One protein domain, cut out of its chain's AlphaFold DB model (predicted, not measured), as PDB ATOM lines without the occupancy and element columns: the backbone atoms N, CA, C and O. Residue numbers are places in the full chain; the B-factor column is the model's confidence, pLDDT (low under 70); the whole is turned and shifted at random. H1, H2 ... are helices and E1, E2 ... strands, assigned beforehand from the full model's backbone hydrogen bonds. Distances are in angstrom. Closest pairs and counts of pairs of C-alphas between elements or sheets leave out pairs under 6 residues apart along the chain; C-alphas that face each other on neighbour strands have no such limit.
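AT A GLANCE: This is residues 170 to 268 of the 268 residues of an uncharacterized protein of Flexibacter flexilis DSM 6793 (UniProt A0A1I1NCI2). Two long helices lie side by side, H2 folded back along H1, and a narrow hairpin of strands, E1 and E2, joins them at one end; residues 170 to 184 of H1 stick out past the other end. The 99 printed residues hold H1, E1, E2 and H2 in that order, mostly helix, the two strands antiparallel. The whole is an extended rod, radius of gyration of the C-alphas 20.0 A, spanning 70 by 28 by 15 A.

IN THESE COORDINATES: H1, residues 170 to 211, runs 61.3 A from C-alpha 170 at (-6.975, -17.799, 2.244). E1 is residues 216 to 222 and E2 228 to 234, each 18.7 A. H2, residues 238 to 265, runs 40.5 A to C-alpha 265 at (10.053, -25.370, 24.824).

HOW THE PARTS SIT: H1 and H2 touch, closest at the C-alphas of Ile 196 and Leu 256, 5.9 A, at a shallow tilt of 19 degrees, opposite ways. In both, every O i to N i+4 pair is within hydrogen-bond range. In the hairpin E1 and E2, N 219 and O 231 are within hydrogen-bond range at 2.9 A. The closest C-alphas of H1 and E1, Leu 209 and Ala 217, are 6.5 A apart. H1 and E2 are apart.

THE WHOLE: The farthest C-alphas, Gln 170 and Glu 236, are 70.0 A apart. The printed part has no cut, and its three links are tight. pLDDT is under 70 at residues 212 to 241 and 267 to 268.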
ATOM      1  N   GLN A 170      -8.335 -17.428   1.833       75.31
ATOM      2  CA  GLN A 170      -6.975 -17.799   2.244       75.31
ATOM      3  C   GLN A 170      -6.623 -17.257   3.635       75.31
ATOM      4  O   GLN A 170      -5.979 -17.954   4.418       75.31
ATOM      5  N   LYS A 171      -7.066 -16.036   3.965       77.00
ATOM      6  CA  LYS A 171      -6.897 -15.456   5.310       77.00
ATOM      7  C   LYS A 171      -7.669 -16.255   6.361       77.00
ATOM      8  O   LYS A 171      -7.143 -16.496   7.443       77.00
ATOM      9  N   GLU A 172      -8.882 -16.697   6.037       79.88
ATOM     10  CA  GLU A 172      -9.715 -17.504   6.932       79.88
ATOM     11  C   GLU A 172      -9.127 -18.906   7.161       79.88
ATOM     12  O   GLU A 172      -9.016 -19.353   8.304       79.88
ATOM     13  N   LEU A 173      -8.641 -19.560   6.100       81.06
ATOM     14  CA  LEU A 173      -7.910 -20.829   6.187       81.06
ATOM     15  C   LEU A 173      -6.638 -20.711   7.034       81.06
ATOM     16  O   LEU A 173      -6.380 -21.574   7.872       81.06
ATOM     17  N   LEU A 174      -5.859 -19.639   6.859       80.06
ATOM     18  CA  LEU A 174      -4.659 -19.396   7.662       80.06
ATOM     19  C   LEU A 174      -5.011 -19.241   9.149       80.06
ATOM     20  O   LEU A 174      -4.363 -19.845  10.005       80.06
ATOM     21  N   LEU A 175      -6.075 -18.491   9.454       83.12
ATOM     22  CA  LEU A 175      -6.562 -18.300  10.820       83.12
ATOM     23  C   LEU A 175      -7.017 -19.625  11.451       83.12
ATOM     24  O   LEU A 175      -6.702 -19.905  12.608       83.12
ATOM     25  N   ALA A 176      -7.719 -20.463  10.680       82.88
ATOM     26  CA  ALA A 176      -8.160 -21.782  11.117       82.88
ATOM     27  C   ALA A 176      -6.963 -22.697  11.427       82.88
ATOM     28  O   ALA A 176      -6.899 -23.271  12.517       82.88
ATOM     29  N   VAL A 177      -5.971 -22.760  10.532       82.25
ATOM     30  CA  VAL A 177      -4.743 -23.554  10.718       82.25
ATOM     31  C   VAL A 177      -3.946 -23.076  11.933       82.25
ATOM     32  O   VAL A 177      -3.485 -23.892  12.736       82.25
ATOM     33  N   GLU A 178      -3.806 -21.762  12.123       83.56
ATOM     34  CA  GLU A 178      -3.150 -21.214  13.312       83.56
ATOM     35  C   GLU A 178      -3.913 -21.540  14.597       83.56
ATOM     36  O   GLU A 178      -3.293 -21.900  15.602       83.56
ATOM     37  N   SER A 179      -5.244 -21.449  14.581       82.56
ATOM     38  CA  SER A 179      -6.076 -21.769  15.743       82.56
ATOM     39  C   SER A 179      -5.958 -23.244  16.139       82.56
ATOM     40  O   SER A 179      -5.795 -23.553  17.322       82.56
ATOM     41  N   GLU A 180      -5.925 -24.153  15.162       86.81
ATOM     42  CA  GLU A 180      -5.751 -25.585  15.394       86.81
ATOM     43  C   GLU A 180      -4.343 -25.893  15.922       86.81
ATOM     44  O   GLU A 180      -4.180 -26.663  16.874       86.81
ATOM     45  N   ARG A 181      -3.311 -25.248  15.362       86.38
ATOM     46  CA  ARG A 181      -1.936 -25.363  15.862       86.38
ATOM     47  C   ARG A 181      -1.843 -24.897  17.316       86.38
ATOM     48  O   ARG A 181      -1.268 -25.609  18.139       86.38
ATOM     49  N   ARG A 182      -2.430 -23.743  17.656       86.38
ATOM     50  CA  ARG A 182      -2.470 -23.230  19.037       86.38
ATOM     51  C   ARG A 182      -3.209 -24.192  19.966       86.38
ATOM     52  O   ARG A 182      -2.698 -24.489  21.041       86.38
ATOM     53  N   ALA A 183      -4.349 -24.736  19.543       87.94
ATOM     54  CA  ALA A 183      -5.104 -25.710  20.328       87.94
ATOM     55  C   ALA A 183      -4.282 -26.977  20.628       87.94
ATOM     56  O   ALA A 183      -4.265 -27.443  21.768       87.94
ATOM     57  N   LYS A 184      -3.533 -27.497  19.644       88.00
ATOM     58  CA  LYS A 184      -2.627 -28.645  19.836       88.00
ATOM     59  C   LYS A 184      -1.498 -28.340  20.823       88.00
ATOM     60  O   LYS A 184      -1.195 -29.178  21.671       88.00
ATOM     61  N   VAL A 185      -0.899 -27.148  20.749       87.81
ATOM     62  CA  VAL A 185       0.146 -26.715  21.696       87.81
ATOM     63  C   VAL A 185      -0.410 -26.620  23.117       87.81
ATOM     64  O   VAL A 185       0.193 -27.161  24.042       87.81
ATOM     65  N   VAL A 186      -1.588 -26.012  23.292       88.50
ATOM     66  CA  VAL A 186      -2.256 -25.895  24.599       88.50
ATOM     67  C   VAL A 186      -2.592 -27.269  25.181       88.50
ATOM     68  O   VAL A 186      -2.325 -27.517  26.356       88.50
ATOM     69  N   ALA A 187      -3.125 -28.186  24.368       89.44
ATOM     70  CA  ALA A 187      -3.437 -29.546  24.808       89.44
ATOM     71  C   ALA A 187      -2.178 -30.297  25.275       89.44
ATOM     72  O   ALA A 187      -2.176 -30.894  26.354       89.44
ATOM     73  N   LYS A 188      -1.083 -30.205  24.510       89.81
ATOM     74  CA  LYS A 188       0.199 -30.820  24.875       89.81
ATOM     75  C   LYS A 188       0.790 -30.207  26.150       89.81
ATOM     76  O   LYS A 188       1.292 -30.934  27.006       89.81
ATOM     77  N   ALA A 189       0.702 -28.886  26.310       88.88
ATOM     78  CA  ALA A 189       1.150 -28.206  27.522       88.88
ATOM     79  C   ALA A 189       0.382 -28.703  28.759       88.88
ATOM     80  O   ALA A 189       1.004 -29.041  29.765       88.88
ATOM     81  N   ALA A 190      -0.945 -28.839  28.664       89.44
ATOM     82  CA  ALA A 190      -1.775 -29.352  29.754       89.44
ATOM     83  C   ALA A 190      -1.390 -30.786  30.173       89.44
ATOM     84  O   ALA A 190      -1.298 -31.077  31.368       89.44
ATOM     85  N   GLU A 191      -1.107 -31.669  29.211       90.44
ATOM     86  CA  GLU A 191      -0.645 -33.039  29.473       90.44
ATOM     87  C   GLU A 191       0.701 -33.064  30.220       90.44
ATOM     88  O   GLU A 191       0.869 -33.766  31.229       90.44
ATOM     89  N   ILE A 192       1.664 -32.257  29.764       89.25
ATOM     90  CA  ILE A 192       2.983 -32.159  30.398       89.25
ATOM     91  C   ILE A 192       2.855 -31.591  31.813       89.25
ATOM     92  O   ILE A 192       3.440 -32.147  32.744       89.25
ATOM     93  N   THR A 193       2.053 -30.543  32.015       89.25
ATOM     94  CA  THR A 193       1.787 -29.981  33.347       89.25
ATOM     95  C   THR A 193       1.169 -31.020  34.288       89.25
ATOM     96  O   THR A 193       1.608 -31.148  35.433       89.25
ATOM     97  N   GLY A 194       0.209 -31.824  33.817       84.88
ATOM     98  CA  GLY A 194      -0.357 -32.931  34.600       84.88
ATOM     99  C   GLY A 194       0.696 -33.968  35.012       84.88
ATOM    100  O   GLY A 194       0.726 -34.431  36.159       84.88
ATOM    101  N   THR A 195       1.624 -34.273  34.105       87.00
ATOM    102  CA  THR A 195       2.755 -35.171  34.372       87.00
ATOM    103  C   THR A 195       3.714 -34.584  35.415       87.00
ATOM    104  O   THR A 195       4.084 -35.279  36.363       87.00
ATOM    105  N   ILE A 196       4.075 -33.300  35.301       88.38
ATOM    106  CA  ILE A 196       4.945 -32.594  36.262       88.38
ATOM    107  C   ILE A 196       4.328 -32.594  37.662       88.38
ATOM    108  O   ILE A 196       5.022 -32.895  38.635       88.38
ATOM    109  N   ASN A 197       3.025 -32.324  37.779       84.12
ATOM    110  CA  ASN A 197       2.323 -32.357  39.064       84.12
ATOM    111  C   ASN A 197       2.413 -33.744  39.714       84.12
ATOM    112  O   ASN A 197       2.736 -33.863  40.897       84.12
ATOM    113  N   THR A 198       2.211 -34.803  38.927       83.06
ATOM    114  CA  THR A 198       2.324 -36.189  39.405       83.06
ATOM    115  C   THR A 198       3.745 -36.517  39.874       83.06
ATOM    116  O   THR A 198       3.929 -37.092  40.948       83.06
ATOM    117  N   LEU A 199       4.765 -36.131  39.101       81.62
ATOM    118  CA  LEU A 199       6.172 -36.342  39.460       81.62
ATOM    119  C   LEU A 199       6.572 -35.548  40.712       81.62
ATOM    120  O   LEU A 199       7.276 -36.079  41.567       81.62
ATOM    121  N   SER A 200       6.063 -34.325  40.868       81.69
ATOM    122  CA  SER A 200       6.313 -33.478  42.041       81.69
ATOM    123  C   SER A 200       5.757 -34.101  43.324       81.69
ATOM    124  O   SER A 200       6.412 -34.082  44.367       81.69
ATOM    125  N   ILE A 201       4.561 -34.699  43.258       81.75
ATOM    126  CA  ILE A 201       3.972 -35.435  44.388       81.75
ATOM    127  C   ILE A 201       4.840 -36.648  44.744       81.75
ATOM    128  O   ILE A 201       5.167 -36.838  45.917       81.75
ATOM    129  N   ARG A 202       5.274 -37.430  43.747       78.81
ATOM    130  CA  ARG A 202       6.158 -38.591  43.967       78.81
ATOM    131  C   ARG A 202       7.494 -38.192  44.582       78.81
ATOM    132  O   ARG A 202       7.970 -38.876  45.481       78.81
ATOM    133  N   GLN A 203       8.081 -37.082  44.138       85.00
ATOM    134  CA  GLN A 203       9.327 -36.572  44.699       85.00
ATOM    135  C   GLN A 203       9.166 -36.250  46.189       85.00
ATOM    136  O   GLN A 203       9.975 -36.703  46.994       85.00
ATOM    137  N   LYS A 204       8.078 -35.566  46.573       82.00
ATOM    138  CA  LYS A 204       7.764 -35.297  47.986       82.00
ATOM    139  C   LYS A 204       7.616 -36.586  48.796       82.00
ATOM    140  O   LYS A 204       8.206 -36.692  49.864       82.00
ATOM    141  N   GLN A 205       6.883 -37.575  48.278       79.94
ATOM    142  CA  GLN A 205       6.711 -38.876  48.939       79.94
ATOM    143  C   GLN A 205       8.049 -39.601  49.141       79.94
ATOM    144  O   GLN A 205       8.311 -40.104  50.230       79.94
ATOM    145  N   LEU A 206       8.914 -39.622  48.122       80.75
ATOM    146  CA  LEU A 206      10.244 -40.229  48.212       80.75
ATOM    147  C   LEU A 206      11.120 -39.519  49.247       80.75
ATOM    148  O   LEU A 206      11.757 -40.194  50.050       80.75
ATOM    149  N   THR A 207      11.097 -38.185  49.298       80.56
ATOM    150  CA  THR A 207      11.806 -37.418  50.331       80.56
ATOM    151  C   THR A 207      11.277 -37.740  51.728       80.56
ATOM    152  O   THR A 207      12.065 -37.979  52.639       80.56
ATOM    153  N   THR A 208       9.957 -37.824  51.916       77.62
ATOM    154  CA  THR A 208       9.365 -38.235  53.198       77.62
ATOM    155  C   THR A 208       9.828 -39.632  53.610       77.62
ATOM    156  O   THR A 208      10.213 -39.826  54.760       77.62
ATOM    157  N   LEU A 209       9.868 -40.590  52.678       73.19
ATOM    158  CA  LEU A 209      10.375 -41.939  52.944       73.19
ATOM    159  C   LEU A 209      11.871 -41.946  53.282       73.19
ATOM    160  O   LEU A 209      12.278 -42.657  54.193       73.19
ATOM    161  N   GLN A 210      12.680 -41.139  52.590       74.62
ATOM    162  CA  GLN A 210      14.107 -40.972  52.887       74.62
ATOM    163  C   GLN A 210      14.343 -40.375  54.283       74.62
ATOM    164  O   GLN A 210      15.294 -40.757  54.958       74.62
ATOM    165  N   THR A 211      13.477 -39.457  54.720       71.19
ATOM    166  CA  THR A 211      13.615 -38.750  56.004       71.19
ATOM    167  C   THR A 211      13.104 -39.590  57.179       71.19
ATOM    168  O   THR A 211      13.701 -39.584  58.250       71.19
ATOM    169  N   ASN A 212      12.034 -40.364  56.975       67.25
ATOM    170  CA  ASN A 212      11.391 -41.191  58.003       67.25
ATOM    171  C   ASN A 212      11.940 -42.626  58.061       67.25
ATOM    172  O   ASN A 212      11.217 -43.544  58.449       67.25
ATOM    173  N   TYR A 213      13.204 -42.824  57.676       59.12
ATOM    174  CA  TYR A 213      13.912 -44.107  57.722       59.12
ATOM    175  C   TYR A 213      14.105 -44.615  59.162       59.12
ATOM    176  O   TYR A 213      15.194 -44.599  59.730       59.12
ATOM    177  N   SER A 214      13.020 -45.084  59.762       53.06
ATOM    178  CA  SER A 214      13.027 -46.064  60.845       53.06
ATOM    179  C   SER A 214      12.699 -47.437  60.244       53.06
ATOM    180  O   SER A 214      12.339 -47.519  59.071       53.06
ATOM    181  N   ASP A 215      12.874 -48.523  60.999       53.94
ATOM    182  CA  ASP A 215      12.833 -49.925  60.526       53.94
ATOM    183  C   ASP A 215      11.554 -50.345  59.762       53.94
ATOM    184  O   ASP A 215      11.509 -51.406  59.139       53.94
ATOM    185  N   THR A 216      10.538 -49.485  59.747       53.22
ATOM    186  CA  THR A 216       9.294 -49.614  58.991       53.22
ATOM    187  C   THR A 216       8.951 -48.283  58.321       53.22
ATOM    188  O   THR A 216       8.800 -47.273  59.011       53.22
ATOM    189  N   ALA A 217       8.760 -48.265  57.000       50.16
ATOM    190  CA  ALA A 217       8.213 -47.099  56.308       50.16
ATOM    191  C   ALA A 217       6.752 -47.357  55.935       50.16
ATOM    192  O   ALA A 217       6.435 -48.366  55.306       50.16
ATOM    193  N   THR A 218       5.857 -46.440  56.301       52.72
ATOM    194  CA  THR A 218       4.464 -46.483  55.839       52.72
ATOM    195  C   THR A 218       4.341 -45.590  54.612       52.72
ATOM    196  O   THR A 218       4.437 -44.367  54.711       52.72
ATOM    197  N   LEU A 219       4.171 -46.198  53.440       50.97
ATOM    198  CA  LEU A 219       3.845 -45.482  52.215       50.97
ATOM    199  C   LEU A 219       2.331 -45.260  52.185       50.97
ATOM    200  O   LEU A 219       1.566 -46.212  52.029       50.97
ATOM    201  N   ILE A 220       1.910 -44.001  52.292       52.38
ATOM    202  CA  ILE A 220       0.517 -43.611  52.063       52.38
ATOM    203  C   ILE A 220       0.351 -43.353  50.565       52.38
ATOM    204  O   ILE A 220       0.793 -42.328  50.037       52.38
ATOM    205  N   VAL A 221      -0.265 -44.303  49.862       51.97
ATOM    206  CA  VAL A 221      -0.623 -44.124  48.450       51.97
ATOM    207  C   VAL A 221      -2.021 -43.528  48.389       51.97
ATOM    208  O   VAL A 221      -3.017 -44.239  48.522       51.97
ATOM    209  N   SER A 222      -2.089 -42.216  48.178       47.84
ATOM    210  CA  SER A 222      -3.342 -41.520  47.902       47.84
ATOM    211  C   SER A 222      -3.682 -41.645  46.424       47.84
ATOM    212  O   SER A 222      -3.040 -41.036  45.567       47.84
ATOM    213  N   SER A 223      -4.702 -42.442  46.113       43.84
ATOM    214  CA  SER A 223      -5.357 -42.363  44.807       43.84
ATOM    215  C   SER A 223      -6.350 -41.195  44.816       43.84
ATOM    216  O   SER A 223      -7.005 -40.942  45.827       43.84
ATOM    217  N   GLY A 224      -6.491 -40.482  43.694       38.34
ATOM    218  CA  GLY A 224      -7.361 -39.298  43.570       38.34
ATOM    219  C   GLY A 224      -8.860 -39.534  43.823       38.34
ATOM    220  O   GLY A 224      -9.642 -38.599  43.715       38.34
ATOM    221  N   MET A 225      -9.266 -40.759  44.170       42.38
ATOM    222  CA  MET A 225     -10.641 -41.151  44.505       42.38
ATOM    223  C   MET A 225     -10.861 -41.359  46.016       42.38
ATOM    224  O   MET A 225     -11.828 -42.002  46.411       42.38
ATOM    225  N   GLY A 226      -9.966 -40.856  46.873       42.81
ATOM    226  CA  GLY A 226     -10.139 -40.902  48.332       42.81
ATOM    227  C   GLY A 226      -9.778 -42.239  48.990       42.81
ATOM    228  O   GLY A 226      -9.920 -42.377  50.202       42.81
ATOM    229  N   TYR A 227      -9.258 -43.208  48.232       38.59
ATOM    230  CA  TYR A 227      -8.662 -44.412  48.806       38.59
ATOM    231  C   TYR A 227      -7.197 -44.138  49.138       38.59
ATOM    232  O   TYR A 227      -6.351 -44.074  48.237       38.59
ATOM    233  N   ASN A 228      -6.923 -43.993  50.433       51.66
ATOM    234  CA  ASN A 228      -5.583 -44.070  50.996       51.66
ATOM    235  C   ASN A 228      -5.352 -45.520  51.423       51.66
ATOM    236  O   ASN A 228      -6.092 -46.045  52.255       51.66
ATOM    237  N   LYS A 229      -4.363 -46.187  50.823       48.00
ATOM    238  CA  LYS A 229      -3.853 -47.454  51.353       48.00
ATOM    239  C   LYS A 229      -2.541 -47.185  52.066       48.00
ATOM    240  O   LYS A 229      -1.603 -46.680  51.447       48.00
ATOM    241  N   ASP A 230      -2.497 -47.580  53.330       51.56
ATOM    242  CA  ASP A 230      -1.271 -47.631  54.108       51.56
ATOM    243  C   ASP A 230      -0.544 -48.922  53.746       51.56
ATOM    244  O   ASP A 230      -1.000 -50.027  54.048       51.56
ATOM    245  N   ILE A 231       0.571 -48.794  53.036       51.78
ATOM    246  CA  ILE A 231       1.452 -49.919  52.736       51.78
ATOM    247  C   ILE A 231       2.606 -49.848  53.730       51.78
ATOM    248  O   ILE A 231       3.466 -48.973  53.618       51.78
ATOM    249  N   GLN A 232       2.629 -50.761  54.702       51.50
ATOM    250  CA  GLN A 232       3.813 -50.961  55.534       51.50
ATOM    251  C   GLN A 232       4.866 -51.726  54.739       51.50
ATOM    252  O   GLN A 232       4.643 -52.856  54.304       51.50
ATOM    253  N   LEU A 233       6.023 -51.102  54.562       56.97
ATOM    254  CA  LEU A 233       7.206 -51.724  53.998       56.97
ATOM    255  C   LEU A 233       8.178 -51.999  55.150       56.97
ATOM    256  O   LEU A 233       8.693 -51.068  55.774       56.97
ATOM    257  N   SER A 234       8.382 -53.283  55.453       54.81
ATOM    258  CA  SER A 234       9.442 -53.749  56.351       54.81
ATOM    259  C   SER A 234      10.688 -54.016  55.522       54.81
ATOM    260  O   SER A 234      10.643 -54.723  54.512       54.81
ATOM    261  N   PHE A 235      11.796 -53.408  55.919       59.62
ATOM    262  CA  PHE A 235      13.019 -53.397  55.140       59.62
ATOM    263  C   PHE A 235      14.122 -54.130  55.897       59.62
ATOM    264  O   PHE A 235      14.901 -53.525  56.627       59.62
ATOM    265  N   GLU A 236      14.220 -55.443  55.680       57.22
ATOM    266  CA  GLU A 236      15.238 -56.301  56.310       57.22
ATOM    267  C   GLU A 236      16.680 -55.867  55.971       57.22
ATOM    268  O   GLU A 236      17.609 -56.138  56.728       57.22
ATOM    269  N   ASN A 237      16.884 -55.147  54.856       63.81
ATOM    270  CA  ASN A 237      18.197 -54.670  54.419       63.81
ATOM    271  C   ASN A 237      18.212 -53.161  54.123       63.81
ATOM    272  O   ASN A 237      18.042 -52.721  52.983       63.81
ATOM    273  N   LYS A 238      18.489 -52.362  55.160       63.88
ATOM    274  CA  LYS A 238      18.553 -50.886  55.112       63.88
ATOM    275  C   LYS A 238      19.409 -50.333  53.970       63.88
ATOM    276  O   LYS A 238      19.074 -49.303  53.390       63.88
ATOM    277  N   LYS A 239      20.509 -51.013  53.629       68.06
ATOM    278  CA  LYS A 239      21.429 -50.566  52.577       68.06
ATOM    279  C   LYS A 239      20.779 -50.656  51.199       68.06
ATOM    280  O   LYS A 239      20.810 -49.680  50.459       68.06
ATOM    281  N   ILE A 240      20.150 -51.790  50.886       66.69
ATOM    282  CA  ILE A 240      19.473 -52.006  49.598       66.69
ATOM    283  C   ILE A 240      18.358 -50.984  49.409       66.69
ATOM    284  O   ILE A 240      18.230 -50.381  48.348       66.69
ATOM    285  N   VAL A 241      17.569 -50.748  50.449       68.44
ATOM    286  CA  VAL A 241      16.408 -49.866  50.342       68.44
ATOM    287  C   VAL A 241      16.855 -48.415  50.214       68.44
ATOM    288  O   VAL A 241      16.258 -47.661  49.448       68.44
ATOM    289  N   SER A 242      17.931 -48.014  50.902       72.69
ATOM    290  CA  SER A 242      18.499 -46.669  50.761       72.69
ATOM    291  C   SER A 242      18.984 -46.457  49.329       72.69
ATOM    292  O   SER A 242      18.647 -45.456  48.699       72.69
ATOM    293  N   THR A 243      19.668 -47.453  48.757       75.44
ATOM    294  CA  THR A 243      20.068 -47.447  47.346       75.44
ATOM    295  C   THR A 243      18.866 -47.328  46.406       75.44
ATOM    296  O   THR A 243      18.895 -46.502  45.497       75.44
ATOM    297  N   VAL A 244      17.795 -48.093  46.632       73.12
ATOM    298  CA  VAL A 244      16.585 -48.048  45.794       73.12
ATOM    299  C   VAL A 244      15.867 -46.703  45.910       73.12
ATOM    300  O   VAL A 244      15.504 -46.124  44.890       73.12
ATOM    301  N   LEU A 245      15.684 -46.170  47.121       78.44
ATOM    302  CA  LEU A 245      15.018 -44.880  47.315       78.44
ATOM    303  C   LEU A 245      15.828 -43.724  46.725       78.44
ATOM    304  O   LEU A 245      15.246 -42.854  46.083       78.44
ATOM    305  N   ASN A 246      17.156 -43.754  46.848       81.44
ATOM    306  CA  ASN A 246      18.027 -42.772  46.202       81.44
ATOM    307  C   ASN A 246      17.945 -42.865  44.675       81.44
ATOM    308  O   ASN A 246      17.780 -41.842  44.015       81.44
ATOM    309  N   PHE A 247      17.969 -44.078  44.119       80.25
ATOM    310  CA  PHE A 247      17.805 -44.291  42.681       80.25
ATOM    311  C   PHE A 247      16.452 -43.770  42.171       80.25
ATOM    312  O   PHE A 247      16.391 -43.059  41.169       80.25
ATOM    313  N   LEU A 248      15.355 -44.076  42.872       79.56
ATOM    314  CA  LEU A 248      14.017 -43.603  42.507       79.56
ATOM    315  C   LEU A 248      13.892 -42.077  42.623       79.56
ATOM    316  O   LEU A 248      13.256 -41.454  41.768       79.56
ATOM    317  N   ALA A 249      14.500 -41.469  43.645       81.62
ATOM    318  CA  ALA A 249      14.523 -40.019  43.821       81.62
ATOM    319  C   ALA A 249      15.293 -39.334  42.684       81.62
ATOM    320  O   ALA A 249      14.783 -38.386  42.084       81.62
ATOM    321  N   GLU A 250      16.465 -39.861  42.327       86.38
ATOM    322  CA  GLU A 250      17.274 -39.365  41.213       86.38
ATOM    323  C   GLU A 250      16.511 -39.459  39.885       86.38
ATOM    324  O   GLU A 250      16.420 -38.480  39.144       86.38
ATOM    325  N   LYS A 251      15.887 -40.611  39.602       84.62
ATOM    326  CA  LYS A 251      15.103 -40.804  38.374       84.62
ATOM    327  C   LYS A 251      13.882 -39.894  38.316       84.62
ATOM    328  O   LYS A 251      13.612 -39.314  37.268       84.62
ATOM    329  N   THR A 252      13.185 -39.711  39.436       81.25
ATOM    330  CA  THR A 252      12.039 -38.792  39.513       81.25
ATOM    331  C   THR A 252      12.475 -37.347  39.254       81.25
ATOM    332  O   THR A 252      11.816 -36.646  38.488       81.25
ATOM    333  N   ALA A 253      13.608 -36.915  39.818       87.94
ATOM    334  CA  ALA A 253      14.163 -35.582  39.585       87.94
ATOM    335  C   ALA A 253      14.598 -35.376  38.122       87.94
ATOM    336  O   ALA A 253      14.291 -34.340  37.531       87.94
ATOM    337  N   GLN A 254      15.250 -36.375  37.512       89.81
ATOM    338  CA  GLN A 254      15.622 -36.358  36.092       89.81
ATOM    339  C   GLN A 254      14.386 -36.218  35.192       89.81
ATOM    340  O   GLN A 254      14.351 -35.338  34.332       89.81
ATOM    341  N   SER A 255      13.349 -37.032  35.415       87.62
ATOM    342  CA  SER A 255      12.107 -36.960  34.638       87.62
ATOM    343  C   SER A 255      11.368 -35.634  34.823       87.62
ATOM    344  O   SER A 255      10.814 -35.110  33.858       87.62
ATOM    345  N   LEU A 256      11.371 -35.070  36.035       88.69
ATOM    346  CA  LEU A 256      10.751 -33.774  36.308       88.69
ATOM    347  C   LEU A 256      11.478 -32.647  35.568       88.69
ATOM    348  O   LEU A 256      10.831 -31.858  34.885       88.69
ATOM    349  N   SER A 257      12.811 -32.624  35.628       93.69
ATOM    350  CA  SER A 257      13.635 -31.668  34.879       93.69
ATOM    351  C   SER A 257      13.399 -31.777  33.369       93.69
ATOM    352  O   SER A 257      13.146 -30.777  32.699       93.69
ATOM    353  N   GLN A 258      13.370 -33.000  32.829       93.12
ATOM    354  CA  GLN A 258      13.095 -33.234  31.411       93.12
ATOM    355  C   GLN A 258      11.718 -32.699  30.994       93.12
ATOM    356  O   GLN A 258      11.605 -32.024  29.971       93.12
ATOM    357  N   LYS A 259      10.673 -32.974  31.784       90.81
ATOM    358  CA  LYS A 259       9.315 -32.507  31.483       90.81
ATOM    359  C   LYS A 259       9.167 -30.998  31.645       90.81
ATOM    360  O   LYS A 259       8.460 -30.388  30.850       90.81
ATOM    361  N   GLN A 260       9.872 -30.384  32.594       91.88
ATOM    362  CA  GLN A 260       9.910 -28.929  32.728       91.88
ATOM    363  C   GLN A 260      10.560 -28.267  31.504       91.88
ATOM    364  O   GLN A 260      10.037 -27.281  30.992       91.88
ATOM    365  N   THR A 261      11.656 -28.834  30.994       93.31
ATOM    366  CA  THR A 261      12.301 -28.371  29.755       93.31
ATOM    367  C   THR A 261      11.378 -28.530  28.549       93.31
ATOM    368  O   THR A 261      11.257 -27.604  27.750       93.31
ATOM    369  N   GLU A 262      10.677 -29.665  28.436       91.50
ATOM    370  CA  GLU A 262       9.687 -29.878  27.374       91.50
ATOM    371  C   GLU A 262       8.568 -28.826  27.436       91.50
ATOM    372  O   GLU A 262       8.230 -28.238  26.411       91.50
ATOM    373  N   LEU A 263       8.046 -28.519  28.628       92.06
ATOM    374  CA  LEU A 263       7.019 -27.490  28.804       92.06
ATOM    375  C   LEU A 263       7.521 -26.100  28.394       92.06
ATOM    376  O   LEU A 263       6.837 -25.393  27.660       92.06
ATOM    377  N   ASN A 264       8.726 -25.724  28.825       89.81
ATOM    378  CA  ASN A 264       9.319 -24.427  28.497       89.81
ATOM    379  C   ASN A 264       9.560 -24.273  26.984       89.81
ATOM    380  O   ASN A 264       9.414 -23.179  26.452       89.81
ATOM    381  N   SER A 265       9.869 -25.371  26.282       89.31
ATOM    382  CA  SER A 265      10.053 -25.370  24.824       89.31
ATOM    383  C   SER A 265       8.762 -25.148  24.028       89.31
ATOM    384  O   SER A 265       8.833 -24.786  22.862       89.31
ATOM    385  N   LEU A 266       7.590 -25.353  24.643       85.81
ATOM    386  CA  LEU A 266       6.289 -25.089  24.018       85.81
ATOM    387  C   LEU A 266       5.824 -23.636  24.188       85.81
ATOM    388  O   LEU A 266       4.852 -23.239  23.548       85.81
ATOM    389  N   ALA A 267       6.468 -22.874  25.079       66.12
ATOM    390  CA  ALA A 267       6.155 -21.472  25.348       66.12
ATOM    391  C   ALA A 267       6.957 -20.484  24.473       66.12
ATOM    392  O   ALA A 267       6.664 -19.288  24.505       66.12
ATOM    393  N   LEU A 268       7.951 -20.984  23.727       51.38
ATOM    394  CA  LEU A 268       8.741 -20.268  22.716       51.38
ATOM    395  C   LEU A 268       8.144 -20.488  21.319       51.38
ATOM    396  O   LEU A 268       8.167 -19.524  20.525       51.38
TER     397      LEU A 268